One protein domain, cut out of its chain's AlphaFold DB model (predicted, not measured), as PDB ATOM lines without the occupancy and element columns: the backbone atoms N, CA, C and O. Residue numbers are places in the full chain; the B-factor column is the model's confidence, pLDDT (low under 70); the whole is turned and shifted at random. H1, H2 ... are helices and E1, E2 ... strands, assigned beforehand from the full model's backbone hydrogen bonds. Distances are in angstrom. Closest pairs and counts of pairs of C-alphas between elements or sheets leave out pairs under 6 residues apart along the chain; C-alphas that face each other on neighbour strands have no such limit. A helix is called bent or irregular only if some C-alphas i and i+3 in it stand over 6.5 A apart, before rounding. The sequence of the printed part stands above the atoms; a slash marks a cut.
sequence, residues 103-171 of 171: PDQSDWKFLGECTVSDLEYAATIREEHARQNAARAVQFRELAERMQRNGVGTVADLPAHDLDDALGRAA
ATOM      1  N   PRO A 103     -16.408   4.281  35.549       84.00
ATOM      2  CA  PRO A 103     -16.423   2.956  34.927       84.00
ATOM      3  C   PRO A 103     -15.191   2.694  34.051       84.00
ATOM      4  O   PRO A 103     -14.812   1.538  33.853       84.00
ATOM      5  N   ASP A 104     -14.549   3.753  33.559       82.62
ATOM      6  CA  ASP A 104     -13.379   3.654  32.703       82.62
ATOM      7  C   ASP A 104     -12.095   3.477  33.521       82.62
ATOM      8  O   ASP A 104     -11.859   4.123  34.543       82.62
ATOM      9  N   GLN A 105     -11.191   2.616  33.039       68.44
ATOM     10  CA  GLN A 105      -9.929   2.314  33.733       68.44
ATOM     11  C   GLN A 105      -8.974   3.517  33.835       68.44
ATOM     12  O   GLN A 105      -7.983   3.441  34.570       68.44
ATOM     13  N   SER A 106      -9.246   4.597  33.100       73.94
ATOM     14  CA  SER A 106      -8.484   5.847  33.089       73.94
ATOM     15  C   SER A 106      -8.925   6.859  34.147       73.94
ATOM     16  O   SER A 106      -8.156   7.775  34.437       73.94
ATOM     17  N   ASP A 107     -10.096   6.685  34.764       84.56
ATOM     18  CA  ASP A 107     -10.693   7.716  35.616       84.56
ATOM     19  C   ASP A 107     -10.219   7.594  37.063       84.56
ATOM     20  O   ASP A 107     -10.834   6.956  37.922       84.56
ATOM     21  N   TRP A 108      -9.080   8.235  37.325       89.44
ATOM     22  CA  TRP A 108      -8.458   8.309  38.640       89.44
ATOM     23  C   TRP A 108      -8.356   9.754  39.114       89.44
ATOM     24  O   TRP A 108      -7.806  10.601  38.413       89.44
ATOM     25  N   LYS A 109      -8.787  10.012  40.349       90.38
ATOM     26  CA  LYS A 109      -8.619  11.306  41.032       90.38
ATOM     27  C   LYS A 109      -7.876  11.125  42.340       90.38
ATOM     28  O   LYS A 109      -7.886  10.031  42.904       90.38
ATOM     29  N   PHE A 110      -7.233  12.177  42.839       91.25
ATOM     30  CA  PHE A 110      -6.759  12.178  44.222       91.25
ATOM     31  C   PHE A 110      -7.945  12.256  45.188       91.25
ATOM     32  O   PHE A 110      -8.924  12.939  44.903       91.25
ATOM     33  N   LEU A 111      -7.857  11.600  46.347       91.88
ATOM     34  CA  LEU A 111      -8.934  11.582  47.340       91.88
ATOM     35  C   LEU A 111      -9.350  13.002  47.759       91.88
ATOM     36  O   LEU A 111     -10.534  13.268  47.932       91.88
ATOM     37  N   GLY A 112      -8.391  13.927  47.872       92.75
ATOM     38  CA  GLY A 112      -8.668  15.334  48.179       92.75
ATOM     39  C   GLY A 112      -9.394  16.117  47.078       92.75
ATOM     40  O   GLY A 112      -9.868  17.215  47.350       92.75
ATOM     41  N   GLU A 113      -9.490  15.572  45.865       95.12
ATOM     42  CA  GLU A 113     -10.173  16.170  44.706       95.12
ATOM     43  C   GLU A 113     -11.519  15.489  44.403       95.12
ATOM     44  O   GLU A 113     -12.197  15.854  43.443       95.12
ATOM     45  N   CYS A 114     -11.903  14.480  45.189       95.00
ATOM     46  CA  CYS A 114     -13.111  13.701  44.943       95.00
ATOM     47  C   CYS A 114     -14.370  14.448  45.396       95.00
ATOM     48  O   CYS A 114     -14.423  15.020  46.486       95.00
ATOM     49  N   THR A 115     -15.403  14.404  44.561       97.00
ATOM     50  CA  THR A 115     -16.755  14.859  44.899       97.00
ATOM     51  C   THR A 115     -17.518  13.784  45.681       97.00
ATOM     52  O   THR A 115     -17.054  12.656  45.848       97.00
ATOM     53  N   VAL A 116     -18.732  14.106  46.138       97.19
ATOM     54  CA  VAL A 116     -19.631  13.120  46.765       97.19
ATOM     55  C   VAL A 116     -19.935  11.965  45.809       97.19
ATOM     56  O   VAL A 116     -19.779  10.811  46.194       97.19
ATOM     57  N   SER A 117     -20.265  12.261  44.548       95.81
ATOM     58  CA  SER A 117     -20.562  11.234  43.542       95.81
ATOM     59  C   SER A 117     -19.366  10.319  43.260       95.81
ATOM     60  O   SER A 117     -19.542   9.118  43.081       95.81
ATOM     61  N   ASP A 118     -18.142  10.868  43.254       95.00
ATOM     62  CA  ASP A 118     -16.911  10.083  43.092       95.00
ATOM     63  C   ASP A 118     -16.748   9.066  44.242       95.00
ATOM     64  O   ASP A 118     -16.371   7.911  44.024       95.00
ATOM     65  N   LEU A 119     -17.043   9.492  45.476       95.69
ATOM     66  CA  LEU A 119     -16.950   8.648  46.669       95.69
ATOM     67  C   LEU A 119     -18.065   7.600  46.737       95.69
ATOM     68  O   LEU A 119     -17.794   6.471  47.141       95.69
ATOM     69  N   GLU A 120     -19.285   7.944  46.324       95.81
ATOM     70  CA  GLU A 120     -20.404   7.000  46.214       95.81
ATOM     71  C   GLU A 120     -20.092   5.890  45.206       95.81
ATOM     72  O   GLU A 120     -20.222   4.709  45.530       95.81
ATOM     73  N   TYR A 121     -19.575   6.245  44.024       93.62
ATOM     74  CA  TYR A 121     -19.126   5.261  43.039       93.62
ATOM     75  C   TYR A 121     -18.035   4.345  43.610       93.62
ATOM     76  O   TYR A 121     -18.131   3.115  43.537       93.62
ATOM     77  N   ALA A 122     -17.000   4.931  44.223       91.31
ATOM     78  CA  ALA A 122     -15.922   4.163  44.830       91.31
ATOM     79  C   ALA A 122     -16.439   3.216  45.930       91.31
ATOM     80  O   ALA A 122     -15.948   2.090  46.034       91.31
ATOM     81  N   ALA A 123     -17.431   3.637  46.722       94.62
ATOM     82  CA  ALA A 123     -18.074   2.798  47.729       94.62
ATOM     83  C   ALA A 123     -18.785   1.596  47.093       94.62
ATOM     84  O   ALA A 123     -18.498   0.466  47.487       94.62
ATOM     85  N   THR A 124     -19.592   1.802  46.047       94.81
ATOM     86  CA  THR A 124     -20.269   0.710  45.322       94.81
ATOM     87  C   THR A 124     -19.280  -0.335  44.795       94.81
ATOM     88  O   THR A 124     -19.491  -1.535  44.963       94.81
ATOM     89  N   ILE A 125     -18.153   0.090  44.214       91.88
ATOM     90  CA  ILE A 125     -17.115  -0.843  43.743       91.88
ATOM     91  C   ILE A 125     -16.504  -1.642  44.901       91.88
ATOM     92  O   ILE A 125     -16.222  -2.835  44.770       91.88
ATOM     93  N   ARG A 126     -16.289  -1.008  46.059       91.81
ATOM     94  CA  ARG A 126     -15.746  -1.689  47.244       91.81
ATOM     95  C   ARG A 126     -16.734  -2.681  47.840       91.81
ATOM     96  O   ARG A 126     -16.305  -3.762  48.238       91.81
ATOM     97  N   GLU A 127     -18.014  -2.338  47.881       95.25
ATOM     98  CA  GLU A 127     -19.090  -3.236  48.308       95.25
ATOM     99  C   GLU A 127     -19.180  -4.457  47.393       95.25
ATOM    100  O   GLU A 127     -19.236  -5.589  47.872       95.25
ATOM    101  N   GLU A 128     -19.089  -4.248  46.082       93.69
ATOM    102  CA  GLU A 128     -19.073  -5.329  45.104       93.69
ATOM    103  C   GLU A 128     -17.863  -6.258  45.295       93.69
ATOM    104  O   GLU A 128     -18.018  -7.478  45.378       93.69
ATOM    105  N   HIS A 129     -16.658  -5.706  45.467       90.12
ATOM    106  CA  HIS A 129     -15.477  -6.513  45.793       90.12
ATOM    107  C   HIS A 129     -15.632  -7.265  47.121       90.12
ATOM    108  O   HIS A 129     -15.224  -8.422  47.230       90.12
ATOM    109  N   ALA A 130     -16.222  -6.638  48.143       93.31
ATOM    110  CA  ALA A 130     -16.481  -7.288  49.424       93.31
ATOM    111  C   ALA A 130     -17.448  -8.470  49.260       93.31
ATOM    112  O   ALA A 130     -17.189  -9.550  49.793       93.31
ATOM    113  N   ARG A 131     -18.508  -8.302  48.462       94.50
ATOM    114  CA  ARG A 131     -19.472  -9.356  48.123       94.50
ATOM    115  C   ARG A 131     -18.805 -10.522  47.392       94.50
ATOM    116  O   ARG A 131     -19.010 -11.673  47.772       94.50
ATOM    117  N   GLN A 132     -17.972 -10.239  46.390       90.81
ATOM    118  CA  GLN A 132     -17.220 -11.262  45.652       90.81
ATOM    119  C   GLN A 132     -16.248 -12.027  46.561       90.81
ATOM    120  O   GLN A 132     -16.217 -13.258  46.538       90.81
ATOM    121  N   ASN A 133     -15.502 -11.320  47.415       92.88
ATOM    122  CA  ASN A 133     -14.590 -11.941  48.379       92.88
ATOM    123  C   ASN A 133     -15.337 -12.817  49.392       92.88
ATOM    124  O   ASN A 133     -14.887 -13.922  49.697       92.88
ATOM    125  N   ALA A 134     -16.491 -12.360  49.887       93.50
ATOM    126  CA  ALA A 134     -17.336 -13.140  50.785       93.50
ATOM    127  C   ALA A 134     -17.848 -14.423  50.108       93.50
ATOM    128  O   ALA A 134     -17.752 -15.500  50.697       93.50
ATOM    129  N   ALA A 135     -18.314 -14.334  48.857       90.00
ATOM    130  CA  ALA A 135     -18.724 -15.499  48.074       90.00
ATOM    131  C   ALA A 135     -17.560 -16.482  47.858       90.00
ATOM    132  O   ALA A 135     -17.713 -17.687  48.058       90.00
ATOM    133  N   ARG A 136     -16.359 -15.982  47.543       90.75
ATOM    134  CA  ARG A 136     -15.166 -16.825  47.386       90.75
ATOM    135  C   ARG A 136     -14.774 -17.533  48.687       90.75
ATOM    136  O   ARG A 136     -14.383 -18.695  48.662       90.75
ATOM    137  N   ALA A 137     -14.925 -16.863  49.828       93.38
ATOM    138  CA  ALA A 137     -14.692 -17.464  51.139       93.38
ATOM    139  C   ALA A 137     -15.717 -18.557  51.494       93.38
ATOM    140  O   ALA A 137     -15.393 -19.467  52.256       93.38
ATOM    141  N   VAL A 138     -16.950 -18.487  50.977       93.19
ATOM    142  CA  VAL A 138     -17.921 -19.594  51.074       93.19
ATOM    143  C   VAL A 138     -17.420 -20.794  50.271       93.19
ATOM    144  O   VAL A 138     -17.250 -21.861  50.851       93.19
ATOM    145  N   GLN A 139     -17.065 -20.596  48.997       90.12
ATOM    146  CA  GLN A 139     -16.552 -21.668  48.131       90.12
ATOM    147  C   GLN A 139     -15.338 -22.387  48.739       90.12
ATOM    148  O   GLN A 139     -15.246 -23.610  48.706       90.12
ATOM    149  N   PHE A 140     -14.402 -21.644  49.339       93.81
ATOM    150  CA  PHE A 140     -13.243 -22.255  49.998       93.81
ATOM    151  C   PHE A 140     -13.604 -23.076  51.237       93.81
ATOM    152  O   PHE A 140     -12.956 -24.090  51.492       93.81
ATOM    153  N   ARG A 141     -14.633 -22.680  51.995       95.00
ATOM    154  CA  ARG A 141     -15.118 -23.474  53.132       95.00
ATOM    155  C   ARG A 141     -15.774 -24.769  52.664       95.00
ATOM    156  O   ARG A 141     -15.428 -25.825  53.179       95.00
ATOM    157  N   GLU A 142     -16.620 -24.705  51.641       93.81
ATOM    158  CA  GLU A 142     -17.247 -25.894  51.044       93.81
ATOM    159  C   GLU A 142     -16.205 -26.875  50.488       93.81
ATOM    160  O   GLU A 142     -16.311 -28.089  50.678       93.81
ATOM    161  N   LEU A 143     -15.159 -26.357  49.837       95.31
ATOM    162  CA  LEU A 143     -14.060 -27.172  49.329       95.31
ATOM    163  C   LEU A 143     -13.288 -27.854  50.466       95.31
ATOM    164  O   LEU A 143     -13.002 -29.047  50.386       95.31
ATOM    165  N   ALA A 144     -13.001 -27.125  51.546       96.19
ATOM    166  CA  ALA A 144     -12.346 -27.686  52.724       96.19
ATOM    167  C   ALA A 144     -13.192 -28.793  53.382       96.19
ATOM    168  O   ALA A 144     -12.655 -29.839  53.746       96.19
ATOM    169  N   GLU A 145     -14.511 -28.613  53.480       95.50
ATOM    170  CA  GLU A 145     -15.429 -29.640  53.988       95.50
ATOM    171  C   GLU A 145     -15.439 -30.897  53.102       95.50
ATOM    172  O   GLU A 145     -15.442 -32.019  53.612       95.50
ATOM    173  N   ARG A 146     -15.403 -30.748  51.771       95.12
ATOM    174  CA  ARG A 146     -15.268 -31.884  50.834       95.12
ATOM    175  C   ARG A 146     -13.940 -32.611  51.005       95.12
ATOM    176  O   ARG A 146     -13.930 -33.841  51.030       95.12
ATOM    177  N   MET A 147     -12.836 -31.876  51.161       97.31
ATOM    178  CA  MET A 147     -11.521 -32.474  51.414       97.31
ATOM    179  C   MET A 147     -11.522 -33.300  52.700       97.31
ATOM    180  O   MET A 147     -11.055 -34.437  52.702       97.31
ATOM    181  N   GLN A 148     -12.115 -32.764  53.771       97.12
ATOM    182  CA  GLN A 148     -12.251 -33.469  55.046       97.12
ATOM    183  C   GLN A 148     -13.106 -34.733  54.919       97.12
ATOM    184  O   GLN A 148     -12.709 -35.782  55.422       97.12
ATOM    185  N   ARG A 149     -14.244 -34.666  54.213       96.50
ATOM    186  CA  ARG A 149     -15.118 -35.829  53.984       96.50
ATOM    187  C   ARG A 149     -14.436 -36.948  53.197       96.50
ATOM    188  O   ARG A 149     -14.672 -38.114  53.494       96.50
ATOM    189  N   ASN A 150     -13.594 -36.597  52.228       96.44
ATOM    190  CA  ASN A 150     -12.855 -37.559  51.409       96.44
ATOM    191  C   ASN A 150     -11.508 -37.983  52.026       96.44
ATOM    192  O   ASN A 150     -10.842 -38.862  51.486       96.44
ATOM    193  N   GLY A 151     -11.090 -37.374  53.142       96.69
ATOM    194  CA  GLY A 151      -9.815 -37.680  53.798       96.69
ATOM    195  C   GLY A 151      -8.583 -37.317  52.963       96.69
ATOM    196  O   GLY A 151      -7.539 -37.949  53.117       96.69
ATOM    197  N   VAL A 152      -8.692 -36.327  52.074       98.06
ATOM    198  CA  VAL A 152      -7.608 -35.931  51.166       98.06
ATOM    199  C   VAL A 152      -6.817 -34.733  51.690       98.06
ATOM    200  O   VAL A 152      -7.368 -33.824  52.312       98.06
ATOM    201  N   GLY A 153      -5.507 -34.725  51.432       94.75
ATOM    202  CA  GLY A 153      -4.602 -33.664  51.885       94.75
ATOM    203  C   GLY A 153      -4.579 -32.438  50.973       94.75
ATOM    204  O   GLY A 153      -4.281 -31.337  51.436       94.75
ATOM    205  N   THR A 154      -4.911 -32.602  49.688       96.50
ATOM    206  CA  THR A 154      -4.910 -31.511  48.709       96.50
ATOM    207  C   THR A 154      -6.196 -31.482  47.886       96.50
ATOM    208  O   THR A 154      -6.881 -32.489  47.735       96.50
ATOM    209  N   VAL A 155      -6.526 -30.310  47.334       94.88
ATOM    210  CA  VAL A 155      -7.671 -30.140  46.420       94.88
ATOM    211  C   VAL A 155      -7.507 -30.993  45.158       94.88
ATOM    212  O   VAL A 155      -8.500 -31.450  44.608       94.88
ATOM    213  N   ALA A 156      -6.270 -31.219  44.706       93.94
ATOM    214  CA  ALA A 156      -5.984 -32.003  43.504       93.94
ATOM    215  C   ALA A 156      -6.346 -33.489  43.661       93.94
ATOM    216  O   ALA A 156      -6.598 -34.161  42.666       93.94
ATOM    217  N   ASP A 157      -6.402 -33.977  44.901       96.06
ATOM    218  CA  ASP A 157      -6.750 -35.360  45.222       96.06
ATOM    219  C   ASP A 157      -8.271 -35.571  45.352       96.06
ATOM    220  O   ASP A 157      -8.721 -36.704  45.534       96.06
ATOM    221  N   LEU A 158      -9.085 -34.506  45.289       94.81
ATOM    222  CA  LEU A 158     -10.540 -34.639  45.327       94.81
ATOM    223  C   LEU A 158     -11.064 -35.343  44.066       94.81
ATOM    224  O   LEU A 158     -10.591 -35.066  42.959       94.81
ATOM    225  N   PRO A 159     -12.097 -36.196  44.194       93.94
ATOM    226  CA  PRO A 159     -12.784 -36.749  43.038       93.94
ATOM    227  C   PRO A 159     -13.295 -35.649  42.092       93.94
ATOM    228  O   PRO A 159     -13.819 -34.631  42.540       93.94
ATOM    229  N   ALA A 160     -13.210 -35.874  40.776       89.94
ATOM    230  CA  ALA A 160     -13.608 -34.879  39.771       89.94
ATOM    231  C   ALA A 160     -15.053 -34.376  39.953       89.94
ATOM    232  O   ALA A 160     -15.302 -33.178  39.870       89.94
ATOM    233  N   HIS A 161     -15.981 -35.275  40.301       88.69
ATOM    234  CA  HIS A 161     -17.378 -34.912  40.561       88.69
ATOM    235  C   HIS A 161     -17.529 -33.932  41.740       88.69
ATOM    236  O   HIS A 161     -18.356 -33.030  41.693       88.69
ATOM    237  N   ASP A 162     -16.693 -34.056  42.776       88.88
ATOM    238  CA  ASP A 162     -16.705 -33.147  43.924       88.88
ATOM    239  C   ASP A 162     -16.141 -31.760  43.579       88.88
ATOM    240  O   ASP A 162     -16.550 -30.754  44.166       88.88
ATOM    241  N   LEU A 163     -15.203 -31.697  42.630       87.25
ATOM    242  CA  LEU A 163     -14.628 -30.445  42.140       87.25
ATOM    243  C   LEU A 163     -15.597 -29.688  41.231       87.25
ATOM    244  O   LEU A 163     -15.727 -28.473  41.382       87.25
ATOM    245  N   ASP A 164     -16.284 -30.380  40.322       85.94
ATOM    246  CA  ASP A 164     -17.222 -29.757  39.381       85.94
ATOM    247  C   ASP A 164     -18.402 -29.095  40.104       85.94
ATOM    248  O   ASP A 164     -18.758 -27.949  39.801       85.94
ATOM    249  N   ASP A 165     -18.929 -29.765  41.130       82.94
ATOM    250  CA  ASP A 165     -19.982 -29.229  41.989       82.94
ATOM    251  C   ASP A 165     -19.506 -28.022  42.819       82.94
ATOM    252  O   ASP A 165     -20.249 -27.058  42.997       82.94
ATOM    253  N   ALA A 166     -18.276 -28.052  43.354       81.12
ATOM    254  CA  ALA A 166     -17.739 -26.975  44.197       81.12
ATOM    255  C   ALA A 166     -17.309 -25.733  43.398       81.12
ATOM    256  O   ALA A 166     -17.364 -24.607  43.895       81.12
ATOM    257  N   LEU A 167     -16.844 -25.930  42.163       81.88
ATOM    258  CA  LEU A 167     -16.366 -24.857  41.288       81.88
ATOM    259  C   LEU A 167     -17.454 -24.320  40.351       81.88
ATOM    260  O   LEU A 167     -17.182 -23.396  39.586       81.88
ATOM    261  N   GLY A 168     -18.673 -24.862  40.430       71.25
ATOM    262  CA  GLY A 168     -19.817 -24.387  39.659       71.25
ATOM    263  C   GLY A 168     -19.679 -24.633  38.156       71.25
ATOM    264  O   GLY A 168     -20.179 -23.834  37.372       71.25
ATOM    265  N   ARG A 169     -18.996 -25.713  37.742       55.34
ATOM    266  CA  ARG A 169     -18.946 -26.151  36.330       55.34
ATOM    267  C   ARG A 169     -20.098 -27.080  35.935       55.34
ATOM    268  O   ARG A 169     -20.093 -27.617  34.833       55.34
ATOM    269  N   ALA A 170     -21.103 -27.223  36.792       39.75
ATOM    270  CA  ALA A 170     -22.353 -27.903  36.481       39.75
ATOM    271  C   ALA A 170     -23.500 -26.892  36.268       39.75
ATOM    272  O   ALA A 170     -24.416 -26.812  37.087       39.75
ATOM    273  N   ALA A 171     -23.408 -26.101  35.190       36.78
ATOM    274  CA  ALA A 171     -24.525 -25.566  34.391       36.78
ATOM    275  C   ALA A 171     -23.989 -24.901  33.112       36.78
ATOM    276  O   ALA A 171     -23.269 -23.884  33.231       36.78
TER     277      ALA A 171
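This is residues 103 to 171 of the 171 residues of an uncharacterized protein of Pseudonocardia sediminis (UniProt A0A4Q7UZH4). One long helix, H1, makes the length of a rod; beyond its last residue the chain folds back, and the short helix H2 packs on the last part of H1 to form a lopsided helical hairpin. At the opposite end of the rod, the stretch from residue 103 to 115, with the short strand E1 in it, leads into H1, while residues 126 to 138 of H1 stand free between the two ends. The printed part has 69 residues, with one named strand and two named helices in the order E1, H1, H2; E1 pairs with no named strand, and the class is mostly helix. The whole is extended, with a radius of gyration of the C-alphas of 19.2 A and spans of 54 by 22 by 15 A.

E1, residues 108 to 110, comes first and pairs with no named strand. H1, residues 116 to 150, follows after a tight link of 5 residues, yet E1 and H1 are apart. H2, residues 160 to 167, follows H1 after a short link of 9 residues. H1 and H2 touch, with 6 pairs of C-alphas within 8 A; the closest C-alphas are those of Leu 143 and Ala 166, 6.3 A apart. H1 touches H2 with residues 139 to 146 alone. The two helices run opposite ways at a shallow tilt of 22 degrees and form a helical hairpin. E1 and H2 are apart. In H1 and H2 every backbone O i to N i+4 pair is within hydrogen-bond range.

E1 runs from Trp 108, with its C-alpha at (-8.458, 8.309, 38.640), to Phe 110. H1 runs from Val 116 to Asn 150 and measures 51.3 A from first to last C-alpha; it is not bent. Its C-alpha 116 is at (-19.631, 13.120, 46.765) and its C-alpha 150 at (-12.855, -37.559, 51.409). H2 runs from Ala 160 to Leu 167, 10.5 A from first to last C-alpha, and ends with C-alpha 167 at (-16.366, -24.857, 41.288).

The two C-alphas farthest apart in the domain are those of Glu 113 and Gly 151, at 54.6 A. The first and last printed C-alphas, of Pro 103 and Ala 171, are 29.7 A apart, and Ala 171 is the chain's last residue. The printed part has no cut, and neither of its two links is long. The mean pLDDT of the printed part is 89.5; the model's confidence is under 70 at residue 105 and at residues 169 to 171.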